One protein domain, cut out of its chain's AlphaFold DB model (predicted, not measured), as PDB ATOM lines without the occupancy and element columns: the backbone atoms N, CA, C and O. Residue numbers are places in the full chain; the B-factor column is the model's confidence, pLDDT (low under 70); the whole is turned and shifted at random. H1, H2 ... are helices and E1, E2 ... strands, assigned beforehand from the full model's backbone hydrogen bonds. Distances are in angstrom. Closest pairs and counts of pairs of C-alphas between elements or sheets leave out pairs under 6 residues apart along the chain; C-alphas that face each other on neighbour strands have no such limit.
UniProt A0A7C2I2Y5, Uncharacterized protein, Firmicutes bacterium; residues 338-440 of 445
ATOM      1  N   LEU A 338      -2.085  -6.462 -38.117       93.31
ATOM      2  CA  LEU A 338      -2.412  -5.048 -37.900       93.31
ATOM      3  C   LEU A 338      -3.424  -4.827 -36.772       93.31
ATOM      4  O   LEU A 338      -3.436  -3.761 -36.168       93.31
ATOM      5  N   ASN A 339      -4.191  -5.854 -36.391       90.38
ATOM      6  CA  ASN A 339      -5.053  -5.791 -35.209       90.38
ATOM      7  C   ASN A 339      -4.267  -5.538 -33.901       90.38
ATOM      8  O   ASN A 339      -4.860  -5.132 -32.902       90.38
ATOM      9  N   CYS A 340      -2.947  -5.762 -33.894       94.00
ATOM     10  CA  CYS A 340      -2.058  -5.362 -32.800       94.00
ATOM     11  C   CYS A 340      -1.004  -4.323 -33.225       94.00
ATOM     12  O   CYS A 340      -0.662  -3.458 -32.423       94.00
ATOM     13  N   HIS A 341      -0.514  -4.373 -34.466       95.00
ATOM     14  CA  HIS A 341       0.483  -3.439 -35.006       95.00
ATOM     15  C   HIS A 341      -0.162  -2.219 -35.686       95.00
ATOM     16  O   HIS A 341       0.004  -1.989 -36.885       95.00
ATOM     17  N   GLY A 342      -0.930  -1.441 -34.915       91.81
ATOM     18  CA  GLY A 342      -1.635  -0.257 -35.424       91.81
ATOM     19  C   GLY A 342      -0.707   0.891 -35.849       91.81
ATOM     20  O   GLY A 342      -1.076   1.727 -36.667       91.81
ATOM     21  N   ASP A 343       0.521   0.927 -35.334       92.56
ATOM     22  CA  ASP A 343       1.586   1.817 -35.803       92.56
ATOM     23  C   ASP A 343       1.952   1.530 -37.264       92.56
ATOM     24  O   ASP A 343       1.989   2.445 -38.085       92.56
ATOM     25  N   VAL A 344       2.111   0.250 -37.606       94.00
ATOM     26  CA  VAL A 344       2.359  -0.183 -38.984       94.00
ATOM     27  C   VAL A 344       1.149   0.111 -39.865       94.00
ATOM     28  O   VAL A 344       1.322   0.584 -40.983       94.00
ATOM     29  N   GLU A 345      -0.072  -0.112 -39.369       91.75
ATOM     30  CA  GLU A 345      -1.292   0.238 -40.109       91.75
ATOM     31  C   GLU A 345      -1.296   1.725 -40.492       91.75
ATOM     32  O   GLU A 345      -1.555   2.062 -41.646       91.75
ATOM     33  N   ASN A 346      -0.924   2.610 -39.565       90.31
ATOM     34  CA  ASN A 346      -0.812   4.042 -39.840       90.31
ATOM     35  C   ASN A 346       0.262   4.359 -40.890       90.31
ATOM     36  O   ASN A 346       0.033   5.212 -41.750       90.31
ATOM     37  N   ASP A 347       1.410   3.677 -40.856       92.12
ATOM     38  CA  ASP A 347       2.468   3.853 -41.857       92.12
ATOM     39  C   ASP A 347       1.991   3.480 -43.269       92.12
ATOM     40  O   ASP A 347       2.341   4.157 -44.236       92.12
ATOM     41  N   LEU A 348       1.133   2.464 -43.402       91.19
ATOM     42  CA  LEU A 348       0.561   2.052 -44.691       91.19
ATOM     43  C   LEU A 348      -0.389   3.094 -45.306       91.19
ATOM     44  O   LEU A 348      -0.643   3.044 -46.512       91.19
ATOM     45  N   PHE A 349      -0.895   4.040 -44.509       87.44
ATOM     46  CA  PHE A 349      -1.735   5.152 -44.969       87.44
ATOM     47  C   PHE A 349      -0.956   6.448 -45.235       87.44
ATOM     48  O   PHE A 349      -1.560   7.467 -45.579       87.44
ATOM     49  N   ARG A 350       0.374   6.431 -45.089       89.50
ATOM     50  CA  ARG A 350       1.242   7.559 -45.453       89.50
ATOM     51  C   ARG A 350       1.289   7.760 -46.967       89.50
ATOM     52  O   ARG A 350       0.813   6.933 -47.744       89.50
ATOM     53  N   THR A 351       1.899   8.867 -47.392       88.44
ATOM     54  CA  THR A 351       1.924   9.279 -48.809       88.44
ATOM     55  C   THR A 351       2.506   8.205 -49.735       88.44
ATOM     56  O   THR A 351       2.006   7.996 -50.838       88.44
ATOM     57  N   THR A 352       3.562   7.516 -49.298       90.31
ATOM     58  CA  THR A 352       4.154   6.385 -50.017       90.31
ATOM     59  C   THR A 352       4.154   5.164 -49.107       90.31
ATOM     60  O   THR A 352       4.777   5.195 -48.049       90.31
ATOM     61  N   ALA A 353       3.514   4.076 -49.532       92.56
ATOM     62  CA  ALA A 353       3.525   2.795 -48.829       92.56
ATOM     63  C   ALA A 353       4.311   1.747 -49.623       92.56
ATOM     64  O   ALA A 353       4.315   1.741 -50.858       92.56
ATOM     65  N   HIS A 354       4.995   0.851 -48.917       94.56
ATOM     66  CA  HIS A 354       5.731  -0.229 -49.552       94.56
ATOM     67  C   HIS A 354       4.751  -1.284 -50.060       94.56
ATOM     68  O   HIS A 354       3.997  -1.873 -49.285       94.56
ATOM     69  N   ARG A 355       4.768  -1.533 -51.371       92.06
ATOM     70  CA  ARG A 355       3.729  -2.311 -52.055       92.06
ATOM     71  C   ARG A 355       3.446  -3.690 -51.433       92.06
ATOM     72  O   ARG A 355       2.276  -3.957 -51.192       92.06
ATOM     73  N   PRO A 356       4.435  -4.545 -51.095       94.19
ATOM     74  CA  PRO A 356       4.143  -5.825 -50.442       94.19
ATOM     75  C   PRO A 356       3.404  -5.678 -49.104       94.19
ATOM     76  O   PRO A 356       2.506  -6.461 -48.807       94.19
ATOM     77  N   ALA A 357       3.749  -4.658 -48.313       92.12
ATOM     78  CA  ALA A 357       3.099  -4.392 -47.034       92.12
ATOM     79  C   ALA A 357       1.688  -3.804 -47.231       92.12
ATOM     80  O   ALA A 357       0.753  -4.222 -46.555       92.12
ATOM     81  N   GLN A 358       1.512  -2.917 -48.216       90.31
ATOM     82  CA  GLN A 358       0.206  -2.375 -48.613       90.31
ATOM     83  C   GLN A 358      -0.741  -3.464 -49.146       90.31
ATOM     84  O   GLN A 358      -1.940  -3.429 -48.889       90.31
ATOM     85  N   GLU A 359      -0.198  -4.459 -49.849       91.81
ATOM     86  CA  GLU A 359      -0.915  -5.660 -50.298       91.81
ATOM     87  C   GLU A 359      -1.195  -6.651 -49.153       91.81
ATOM     88  O   GLU A 359      -1.822  -7.687 -49.377       91.81
ATOM     89  N   GLY A 360      -0.741  -6.361 -47.929       92.38
ATOM     90  CA  GLY A 360      -1.020  -7.181 -46.756       92.38
ATOM     91  C   GLY A 360      -0.159  -8.436 -46.621       92.38
ATOM     92  O   GLY A 360      -0.530  -9.353 -45.892       92.38
ATOM     93  N   ARG A 361       0.967  -8.496 -47.337       94.38
ATOM     94  CA  ARG A 361       1.865  -9.656 -47.411       94.38
ATOM     95  C   ARG A 361       3.025  -9.512 -46.422       94.38
ATOM     96  O   ARG A 361       4.182  -9.426 -46.820       94.38
ATOM     97  N   CYS A 362       2.725  -9.436 -45.131       94.81
ATOM     98  CA  CYS A 362       3.685  -9.314 -44.030       94.81
ATOM     99  C   CYS A 362       4.725 -10.459 -43.968       94.81
ATOM    100  O   CYS A 362       5.903 -10.228 -43.688       94.81
ATOM    101  N   LEU A 363       4.311 -11.695 -44.254       94.38
ATOM    102  CA  LEU A 363       5.093 -12.925 -44.101       94.38
ATOM    103  C   LEU A 363       6.182 -13.104 -45.164       94.38
ATOM    104  O   LEU A 363       7.025 -13.992 -45.049       94.38
ATOM    105  N   VAL A 364       6.208 -12.248 -46.188       94.75
ATOM    106  CA  VAL A 364       7.323 -12.214 -47.149       94.75
ATOM    107  C   VAL A 364       8.609 -11.708 -46.494       94.75
ATOM    108  O   VAL A 364       9.699 -12.086 -46.917       94.75
ATOM    109  N   CYS A 365       8.475 -10.887 -45.447       95.31
ATOM    110  CA  CYS A 365       9.588 -10.297 -44.710       95.31
ATOM    111  C   CYS A 365       9.662 -10.774 -43.261       95.31
ATOM    112  O   CYS A 365      10.767 -10.843 -42.730       95.31
ATOM    113  N   HIS A 366       8.536 -11.102 -42.620       96.38
ATOM    114  CA  HIS A 366       8.485 -11.455 -41.200       96.38
ATOM    115  C   HIS A 366       8.165 -12.935 -40.956       96.38
ATOM    116  O   HIS A 366       7.350 -13.543 -41.645       96.38
ATOM    117  N   LYS A 367       8.760 -13.503 -39.908       95.25
ATOM    118  CA  LYS A 367       8.371 -14.780 -39.306       95.25
ATOM    119  C   LYS A 367       7.459 -14.499 -38.102       95.25
ATOM    120  O   LYS A 367       7.872 -13.816 -37.177       95.25
ATOM    121  N   PRO A 368       6.230 -15.027 -38.044       93.31
ATOM    122  CA  PRO A 368       5.239 -14.589 -37.058       93.31
ATOM    123  C   PRO A 368       5.472 -15.158 -35.649       93.31
ATOM    124  O   PRO A 368       4.837 -14.707 -34.694       93.31
ATOM    125  N   HIS A 369       6.353 -16.156 -35.513       94.75
ATOM    126  CA  HIS A 369       6.614 -16.845 -34.248       94.75
ATOM    127  C   HIS A 369       8.005 -16.562 -33.696       94.75
ATOM    128  O   HIS A 369       8.133 -16.038 -32.592       94.75
ATOM    129  N   THR A 370       9.038 -16.939 -34.442       94.50
ATOM    130  CA  THR A 370      10.429 -16.914 -33.992       94.50
ATOM    131  C   THR A 370      11.362 -16.562 -35.151       94.50
ATOM    132  O   THR A 370      11.026 -16.781 -36.319       94.50
ATOM    133  N   SER A 371      12.495 -15.929 -34.843       95.19
ATOM    134  CA  SER A 371      13.571 -15.685 -35.807       95.19
ATOM    135  C   SER A 371      14.923 -15.504 -35.118       95.19
ATOM    136  O   SER A 371      15.000 -15.040 -33.982       95.19
ATOM    137  N   THR A 372      16.005 -15.782 -35.842       94.50
ATOM    138  CA  THR A 372      17.367 -15.361 -35.492       94.50
ATOM    139  C   THR A 372      17.599 -13.859 -35.671       94.50
ATOM    140  O   THR A 372      18.632 -13.345 -35.247       94.50
ATOM    141  N   GLN A 373      16.673 -13.155 -36.329       93.44
ATOM    142  CA  GLN A 373      16.818 -11.748 -36.692       93.44
ATOM    143  C   GLN A 373      15.922 -10.840 -35.834       93.44
ATOM    144  O   GLN A 373      14.779 -11.209 -35.534       93.44
ATOM    145  N   PRO A 374      16.383  -9.618 -35.494       90.38
ATOM    146  CA  PRO A 374      15.555  -8.606 -34.846       90.38
ATOM    147  C   PRO A 374      14.258  -8.348 -35.616       90.38
ATOM    148  O   PRO A 374      14.199  -8.541 -36.829       90.38
ATOM    149  N   GLN A 375      13.213  -7.903 -34.908       91.94
ATOM    150  CA  GLN A 375      11.889  -7.620 -35.497       91.94
ATOM    151  C   GLN A 375      11.279  -8.824 -36.236       91.94
ATOM    152  O   GLN A 375      10.389  -8.672 -37.073       91.94
ATOM    153  N   LEU A 376      11.762 -10.028 -35.917       95.56
ATOM    154  CA  LEU A 376      11.346 -11.285 -36.515       95.56
ATOM    155  C   LEU A 376      11.507 -11.328 -38.039       95.56
ATOM    156  O   LEU A 376      10.682 -11.916 -38.731       95.56
ATOM    157  N   LEU A 377      12.548 -10.707 -38.593       95.06
ATOM    158  CA  LEU A 377      12.779 -10.774 -40.037       95.06
ATOM    159  C   LEU A 377      13.073 -12.209 -40.492       95.06
ATOM    160  O   LEU A 377      13.715 -12.984 -39.789       95.06
ATOM    161  N   ALA A 378      12.622 -12.580 -41.684       94.12
ATOM    162  CA  ALA A 378      12.805 -13.918 -42.237       94.12
ATOM    163  C   ALA A 378      14.263 -14.214 -42.620       94.12
ATOM    164  O   ALA A 378      14.661 -15.380 -42.650       94.12
ATOM    165  N   LYS A 379      15.039 -13.162 -42.902       93.56
ATOM    166  CA  LYS A 379      16.469 -13.172 -43.234       93.56
ATOM    167  C   LYS A 379      17.123 -11.902 -42.686       93.56
ATOM    168  O   LYS A 379      16.423 -10.965 -42.307       93.56
ATOM    169  N   GLU A 380      18.451 -11.877 -42.664       90.88
ATOM    170  CA  GLU A 380      19.219 -10.673 -42.334       90.88
ATOM    171  C   GLU A 380      18.829  -9.509 -43.261       90.88
ATOM    172  O   GLU A 380      18.556  -9.720 -44.445       90.88
ATOM    173  N   GLY A 381      18.735  -8.298 -42.708       88.69
ATOM    174  CA  GLY A 381      18.032  -7.175 -43.332       88.69
ATOM    175  C   GLY A 381      18.539  -6.806 -44.727       88.69
ATOM    176  O   GLY A 381      17.722  -6.622 -45.631       88.69
ATOM    177  N   LEU A 382      19.860  -6.748 -44.943       87.38
ATOM    178  CA  LEU A 382      20.396  -6.417 -46.267       87.38
ATOM    179  C   LEU A 382      20.102  -7.524 -47.282       87.38
ATOM    180  O   LEU A 382      19.662  -7.241 -48.397       87.38
ATOM    181  N   ILE A 383      20.295  -8.784 -46.882       90.06
ATOM    182  CA  ILE A 383      20.036  -9.957 -47.729       90.06
ATOM    183  C   ILE A 383      18.546 -10.046 -48.084       90.06
ATOM    184  O   ILE A 383      18.191 -10.346 -49.226       90.06
ATOM    185  N   LEU A 384      17.666  -9.765 -47.121       92.88
ATOM    186  CA  LEU A 384      16.223  -9.764 -47.321       92.88
ATOM    187  C   LEU A 384      15.824  -8.742 -48.389       92.88
ATOM    188  O   LEU A 384      15.181  -9.112 -49.371       92.88
ATOM    189  N   CYS A 385      16.255  -7.486 -48.241       91.44
ATOM    190  CA  CYS A 385      15.958  -6.429 -49.206       91.44
ATOM    191  C   CYS A 385      16.535  -6.750 -50.593       91.44
ATOM    192  O   CYS A 385      15.812  -6.694 -51.590       91.44
ATOM    193  N   ALA A 386      17.807  -7.153 -50.665       91.12
ATOM    194  CA  ALA A 386      18.492  -7.448 -51.923       91.12
ATOM    195  C   ALA A 386      17.886  -8.637 -52.688       91.12
ATOM    196  O   ALA A 386      18.027  -8.708 -53.908       91.12
ATOM    197  N   SER A 387      17.166  -9.540 -52.008       91.88
ATOM    198  CA  SER A 387      16.504 -10.677 -52.661       91.88
ATOM    199  C   SER A 387      15.388 -10.276 -53.635       91.88
ATOM    200  O   SER A 387      15.081 -11.036 -54.551       91.88
ATOM    201  N   CYS A 388      14.812  -9.078 -53.478       92.94
ATOM    202  CA  CYS A 388      13.839  -8.502 -54.413       92.94
ATOM    203  C   CYS A 388      14.327  -7.195 -55.061       92.94
ATOM    204  O   CYS A 388      13.856  -6.838 -56.138       92.94
ATOM    205  N   HIS A 389      15.287  -6.507 -54.437       91.31
ATOM    206  CA  HIS A 389      15.878  -5.251 -54.903       91.31
ATOM    207  C   HIS A 389      17.366  -5.425 -55.281       91.31
ATOM    208  O   HIS A 389      18.242  -4.810 -54.664       91.31
ATOM    209  N   PRO A 390      17.700  -6.271 -56.277       87.81
ATOM    210  CA  PRO A 390      19.085  -6.651 -56.564       87.81
ATOM    211  C   PRO A 390      19.932  -5.496 -57.109       87.81
ATOM    212  O   PRO A 390      21.148  -5.501 -56.933       87.81
ATOM    213  N   SER A 391      19.321  -4.507 -57.769       85.38
ATOM    214  CA  SER A 391      20.030  -3.316 -58.248       85.38
ATOM    215  C   SER A 391      20.336  -2.353 -57.104       85.38
ATOM    216  O   SER A 391      21.464  -1.876 -56.994       85.38
ATOM    217  N   GLN A 392      19.383  -2.131 -56.194       81.12
ATOM    218  CA  GLN A 392      19.602  -1.309 -55.002       81.12
ATOM    219  C   GLN A 392      20.605  -1.958 -54.039       81.12
ATOM    220  O   GLN A 392      21.349  -1.248 -53.380       81.12
ATOM    221  N   GLY A 393      20.711  -3.290 -54.010       70.56
ATOM    222  CA  GLY A 393      21.771  -3.985 -53.271       70.56
ATOM    223  C   GLY A 393      23.192  -3.754 -53.813       70.56
ATOM    224  O   GLY A 393      24.152  -4.098 -53.132       70.56
ATOM    225  N   LYS A 394      23.339  -3.190 -55.023       68.75
ATOM    226  CA  LYS A 394      24.629  -2.951 -55.699       68.75
ATOM    227  C   LYS A 394      24.980  -1.467 -55.870       68.75
ATOM    228  O   LYS A 394      26.151  -1.155 -56.052       68.75
ATOM    229  N   PHE A 395      23.991  -0.568 -55.850       62.00
ATOM    230  CA  PHE A 395      24.146   0.841 -56.238       62.00
ATOM    231  C   PHE A 395      23.460   1.792 -55.241       62.00
ATOM    232  O   PHE A 395      22.497   2.482 -55.575       62.00
ATOM    233  N   VAL A 396      23.916   1.814 -53.988       62.75
ATOM    234  CA  VAL A 396      23.446   2.774 -52.972       62.75
ATOM    235  C   VAL A 396      24.618   3.378 -52.202       62.75
ATOM    236  O   VAL A 396      25.731   2.855 -52.238       62.75
ATOM    237  N   HIS A 397      24.344   4.490 -51.505       72.06
ATOM    238  CA  HIS A 397      25.187   5.022 -50.423       72.06
ATOM    239  C   HIS A 397      25.700   3.860 -49.550       72.06
ATOM    240  O   HIS A 397      24.926   2.923 -49.350       72.06
ATOM    241  N   PRO A 398      26.961   3.860 -49.071       78.19
ATOM    242  CA  PRO A 398      27.537   2.706 -48.387       78.19
ATOM    243  C   PRO A 398      26.601   2.088 -47.331       78.19
ATOM    244  O   PRO A 398      26.262   2.712 -46.328       78.19
ATOM    245  N   VAL A 399      26.200   0.836 -47.560       81.25
ATOM    246  CA  VAL A 399      25.422   0.003 -46.631       81.25
ATOM    247  C   VAL A 399      26.207  -1.265 -46.314       81.25
ATOM    248  O   VAL A 399      26.955  -1.772 -47.148       81.25
ATOM    249  N   GLY A 400      26.023  -1.804 -45.113       78.88
ATOM    250  CA  GLY A 400      26.546  -3.103 -44.713       78.88
ATOM    251  C   GLY A 400      27.243  -3.101 -43.364       78.88
ATOM    252  O   GLY A 400      27.478  -2.071 -42.734       78.88
ATOM    253  N   ASN A 401      27.627  -4.302 -42.937       76.12
ATOM    254  CA  ASN A 401      28.221  -4.546 -41.624       76.12
ATOM    255  C   ASN A 401      29.592  -3.895 -41.420       76.12
ATOM    256  O   ASN A 401      30.046  -3.850 -40.282       76.12
ATOM    257  N   ALA A 402      30.242  -3.371 -42.460       82.44
ATOM    258  CA  ALA A 402      31.480  -2.597 -42.345       82.44
ATOM    259  C   ALA A 402      31.237  -1.079 -42.232       82.44
ATOM    260  O   ALA A 402      32.107  -0.352 -41.765       82.44
ATOM    261  N   VAL A 403      30.053  -0.593 -42.616       84.50
ATOM    262  CA  VAL A 403      29.715   0.837 -42.603       84.50
ATOM    263  C   VAL A 403      29.026   1.176 -41.287       84.50
ATOM    264  O   VAL A 403      28.173   0.420 -40.823       84.50
ATOM    265  N   ARG A 404      29.403   2.285 -40.650       86.50
ATOM    266  CA  ARG A 404      28.871   2.706 -39.347       86.50
ATOM    267  C   ARG A 404      28.140   4.037 -39.473       86.50
ATOM    268  O   ARG A 404      28.637   4.954 -40.119       86.50
ATOM    269  N   ASP A 405      26.966   4.128 -38.862       85.81
ATOM    270  CA  ASP A 405      26.266   5.395 -38.671       85.81
ATOM    271  C   ASP A 405      26.916   6.203 -37.521       85.81
ATOM    272  O   ASP A 405      27.784   5.680 -36.812       85.81
ATOM    273  N   PRO A 406      26.514   7.466 -37.280       86.62
ATOM    274  CA  PRO A 406      27.063   8.269 -36.181       86.62
ATOM    275  C   PRO A 406      26.834   7.691 -34.777       86.62
ATOM    276  O   PRO A 406      27.473   8.136 -33.829       86.62
ATOM    277  N   SER A 407      25.912   6.735 -34.622       85.06
ATOM    278  CA  SER A 407      25.687   6.003 -33.370       85.06
ATOM    279  C   SER A 407      26.571   4.756 -33.240       85.06
ATOM    280  O   SER A 407      26.470   4.029 -32.253       85.06
ATOM    281  N   GLY A 408      27.438   4.496 -34.225       86.44
ATOM    282  CA  GLY A 408      28.313   3.330 -34.272       86.44
ATOM    283  C   GLY A 408      27.599   2.041 -34.686       86.44
ATOM    284  O   GLY A 408      28.156   0.957 -34.510       86.44
ATOM    285  N   ARG A 409      26.379   2.111 -35.232       85.44
ATOM    286  CA  ARG A 409      25.623   0.932 -35.684       85.44
ATOM    287  C   ARG A 409      25.838   0.670 -37.172       85.44
ATOM    288  O   ARG A 409      26.086   1.617 -37.916       85.44
ATOM    289  N   PRO A 410      25.743  -0.588 -37.638       86.62
ATOM    290  CA  PRO A 410      25.760  -0.891 -39.062       86.62
ATOM    291  C   PRO A 410      24.729  -0.073 -39.846       86.62
ATOM    292  O   PRO A 410      23.558  -0.021 -39.464       86.62
ATOM    293  N   VAL A 411      25.150   0.539 -40.953       87.44
ATOM    294  CA  VAL A 411      24.215   1.199 -41.874       87.44
ATOM    295  C   VAL A 411      23.507   0.122 -42.686       87.44
ATOM    296  O   VAL A 411      24.137  -0.643 -43.410       87.44
ATOM    297  N   THR A 412      22.185   0.059 -42.579       88.00
ATOM    298  CA  THR A 412      21.341  -0.889 -43.317       88.00
ATOM    299  C   THR A 412      20.336  -0.134 -44.182       88.00
ATOM    300  O   THR A 412      20.152   1.075 -44.030       88.00
ATOM    301  N   CYS A 413      19.614  -0.837 -45.058       89.19
ATOM    302  CA  CYS A 413      18.540  -0.228 -45.844       89.19
ATOM    303  C   CYS A 413      17.505   0.479 -44.946       89.19
ATOM    304  O   CYS A 413      17.058   1.583 -45.254       89.19
ATOM    305  N   SER A 414      17.164  -0.116 -43.798       89.81
ATOM    306  CA  SER A 414      16.170   0.428 -42.867       89.81
ATOM    307  C   SER A 414      16.698   1.566 -41.987       89.81
ATOM    308  O   SER A 414      15.905   2.176 -41.267       89.81
ATOM    309  N   THR A 415      17.991   1.902 -42.064       89.12
ATOM    310  CA  THR A 415      18.563   3.105 -41.436       89.12
ATOM    311  C   THR A 415      18.029   4.370 -42.111       89.12
ATOM    312  O   THR A 415      17.703   5.344 -41.434       89.12
ATOM    313  N   CYS A 416      17.864   4.337 -43.437       88.75
ATOM    314  CA  CYS A 416      17.375   5.467 -44.229       88.75
ATOM    315  C   CYS A 416      15.935   5.281 -44.713       88.75
ATOM    316  O   CYS A 416      15.213   6.271 -44.835       88.75
ATOM    317  N   HIS A 417      15.503   4.038 -44.949       92.00
ATOM    318  CA  HIS A 417      14.164   3.730 -45.446       92.00
ATOM    319  C   HIS A 417      13.209   3.259 -44.340       92.00
ATOM    320  O   HIS A 417      13.597   2.564 -43.398       92.00
ATOM    321  N   ALA A 418      11.938   3.625 -44.478       94.25
ATOM    322  CA  ALA A 418      10.808   3.131 -43.712       94.25
ATOM    323  C   ALA A 418      10.119   2.007 -44.519       94.25
ATOM    324  O   ALA A 418       9.375   2.289 -45.456       94.25
ATOM    325  N   PRO A 419      10.363   0.724 -44.198       93.31
ATOM    326  CA  PRO A 419       9.993  -0.409 -45.056       93.31
ATOM    327  C   PRO A 419       8.482  -0.680 -45.171       93.31
ATOM    328  O   PRO A 419       8.089  -1.546 -45.951       93.31
ATOM    329  N   HIS A 420       7.643   0.031 -44.410       95.06
ATOM    330  CA  HIS A 420       6.181  -0.075 -44.466       95.06
ATOM    331  C   HIS A 420       5.550   1.139 -45.152       95.06
ATOM    332  O   HIS A 420       4.767   0.968 -46.084       95.06
ATOM    333  N   GLY A 421       5.948   2.353 -44.771       94.56
ATOM    334  CA  GLY A 421       5.508   3.575 -45.432       94.56
ATOM    335  C   GLY A 421       6.155   4.834 -44.863       94.56
ATOM    336  O   GLY A 421       6.710   4.829 -43.766       94.56
ATOM    337  N   SER A 422       6.112   5.915 -45.640       94.50
ATOM    338  CA  SER A 422       6.587   7.243 -45.249       94.50
ATOM    339  C   SER A 422       5.895   8.345 -46.039       94.50
ATOM    340  O   SER A 422       5.405   8.120 -47.147       94.50
ATOM    341  N   ASP A 423       5.969   9.575 -45.538       93.69
ATOM    342  CA  ASP A 423       5.505  10.750 -46.284       93.69
ATOM    343  C   ASP A 423       6.479  11.206 -47.383       93.69
ATOM    344  O   ASP A 423       6.141  12.040 -48.219       93.69
ATOM    345  N   PHE A 424       7.674  10.618 -47.430       93.00
ATOM    346  CA  PHE A 424       8.725  10.989 -48.368       93.00
ATOM    347  C   PHE A 424       8.844  10.006 -49.535       93.00
ATOM    348  O   PHE A 424       8.491   8.826 -49.446       93.00
ATOM    349  N   LYS A 425       9.387  10.496 -50.655       88.94
ATOM    350  CA  LYS A 425       9.654   9.671 -51.839       88.94
ATOM    351  C   LYS A 425      10.610   8.523 -51.508       88.94
ATOM    352  O   LYS A 425      11.473   8.634 -50.633       88.94
ATOM    353  N   ALA A 426      10.461   7.428 -52.256       87.81
ATOM    354  CA  ALA A 426      11.274   6.220 -52.123       87.81
ATOM    355  C   ALA A 426      11.306   5.650 -50.694       87.81
ATOM    356  O   ALA A 426      12.301   5.059 -50.285       87.81
ATOM    357  N   LEU A 427      10.217   5.824 -49.934       93.38
ATOM    358  CA  LEU A 427      10.087   5.304 -48.573       93.38
ATOM    359  C   LEU A 427      11.161   5.848 -47.617       93.38
ATOM    360  O   LEU A 427      11.634   5.127 -46.748       93.38
ATOM    361  N   SER A 428      11.626   7.082 -47.805       92.62
ATOM    362  CA  SER A 428      12.687   7.657 -46.966       92.62
ATOM    363  C   SER A 428      12.149   8.048 -45.583       92.62
ATOM    364  O   SER A 428      11.016   8.494 -45.452       92.62
ATOM    365  N   ARG A 429      12.958   7.934 -44.524       91.44
ATOM    366  CA  ARG A 429      12.567   8.325 -43.149       91.44
ATOM    367  C   ARG A 429      12.526   9.839 -42.903       91.44
ATOM    368  O   ARG A 429      12.139  10.266 -41.818       91.44
ATOM    369  N   ALA A 430      13.004  10.620 -43.860       92.50
ATOM    370  CA  ALA A 430      13.130  12.071 -43.821       92.50
ATOM    371  C   ALA A 430      13.193  12.598 -45.255       92.50
ATOM    372  O   ALA A 430      13.380  11.798 -46.180       92.50
ATOM    373  N   ASP A 431      13.114  13.918 -45.438       91.75
ATOM    374  CA  ASP A 431      13.296  14.518 -46.760       91.75
ATOM    375  C   ASP A 431      14.686  14.151 -47.329       91.75
ATOM    376  O   ASP A 431      15.714  14.563 -46.766       91.75
ATOM    377  N   PRO A 432      14.751  13.380 -48.435       87.44
ATOM    378  CA  PRO A 432      16.015  12.942 -49.012       87.44
ATOM    379  C   PRO A 432      16.811  14.084 -49.656       87.44
ATOM    380  O   PRO A 432      17.979  13.881 -49.976       87.44
ATOM    381  N   GLN A 433      16.230  15.275 -49.848       87.88
ATOM    382  CA  GLN A 433      16.951  16.418 -50.416       87.88
ATOM    383  C   GLN A 433      17.960  17.032 -49.440       87.88
ATOM    384  O   GLN A 433      18.963  17.599 -49.868       87.88
ATOM    385  N   ARG A 434      17.712  16.937 -48.128       88.06
ATOM    386  CA  ARG A 434      18.602  17.532 -47.119       88.06
ATOM    387  C   ARG A 434      18.498  16.874 -45.756       88.06
ATOM    388  O   ARG A 434      19.523  16.527 -45.173       88.06
ATOM    389  N   GLU A 435      17.283  16.732 -45.232       90.88
ATOM    390  CA  GLU A 435      17.050  16.337 -43.839       90.88
ATOM    391  C   GLU A 435      17.618  14.947 -43.531       90.88
ATOM    392  O   GLU A 435      18.251  14.747 -42.496       90.88
ATOM    393  N   LEU A 436      17.457  13.995 -44.453       89.12
ATOM    394  CA  LEU A 436      18.017  12.654 -44.308       89.12
ATOM    395  C   LEU A 436      19.550  12.679 -44.229       89.12
ATOM    396  O   LEU A 436      20.144  11.981 -43.409       89.12
ATOM    397  N   CYS A 437      20.184  13.509 -45.058       86.12
ATOM    398  CA  CYS A 437      21.633  13.584 -45.215       86.12
ATOM    399  C   CYS A 437      22.304  14.145 -43.956       86.12
ATOM    400  O   CYS A 437      23.272  13.571 -43.453       86.12
ATOM    401  N   VAL A 438      21.757  15.233 -43.402       89.31
ATOM    402  CA  VAL A 438      22.345  15.937 -42.246       89.31
ATOM    403  C   VAL A 438      22.227  15.167 -40.929       89.31
ATOM    404  O   VAL A 438      22.899  15.507 -39.955       89.31
ATOM    405  N   ARG A 439      21.426  14.092 -40.890       85.31
ATOM    406  CA  ARG A 439      21.390  13.157 -39.752       85.31
ATOM    407  C   ARG A 439      22.714  12.417 -39.569       85.31
ATOM    408  O   ARG A 439      23.034  12.040 -38.446       85.31
ATOM    409  N   CYS A 440      23.478  12.241 -40.649       83.88
ATOM    410  CA  CYS A 440      24.781  11.575 -40.622       83.88
ATOM    411  C   CYS A 440      25.938  12.505 -40.997       83.88
ATOM    412  O   CYS A 440      27.006  12.427 -40.397       83.88
TER     413      CYS A 440
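This is residues 338 to 440 of the 445 residues of an uncharacterized protein of Firmicutes bacterium (UniProt A0A7C2I2Y5). What is seen first? Little regular structure: a compact body of long loops, with H3 packed on H4 near the middle, H1 near H2, and E1 and H5 farthest out. What builds it? The 103 printed residues, mostly helix by class, hold H1, H2, H3, E1, H4 and H5 in that order, with 30 residues in named elements. The radius of gyration of the C-alphas is 13.9 A; the spans are 35 by 31 by 26 A.

What is near the longest helix? H1, residues 342 to 348, is close to but not clearly touching H2, residues 355 to 358; their closest C-alphas, of Leu 348 and Gln 358, are 5.9 A apart. Which helices touch? H3, residues 381 to 386, touches H4, residues 413 to 416; their closest C-alphas, of Leu 382 and Cys 413, are 6.5 A apart. Every O i to N i+4 pair is within hydrogen-bond range in H1 and H3.

Where does H1 begin? C-alpha 342 is at (-1.635, -0.257, -35.424), and H1 is 9.8 A long. What comes later? E1, residues 400 to 404, pairs with no named strand; H5, residues 435 to 438, ends at C-alpha (22.345, 15.937, -42.246).

Which links are long? H2 to H3, H3 to E1 and H4 to H5. Is anything cut or uncertain? The printed part has no cut; residues 394 to 396 have pLDDT under 70.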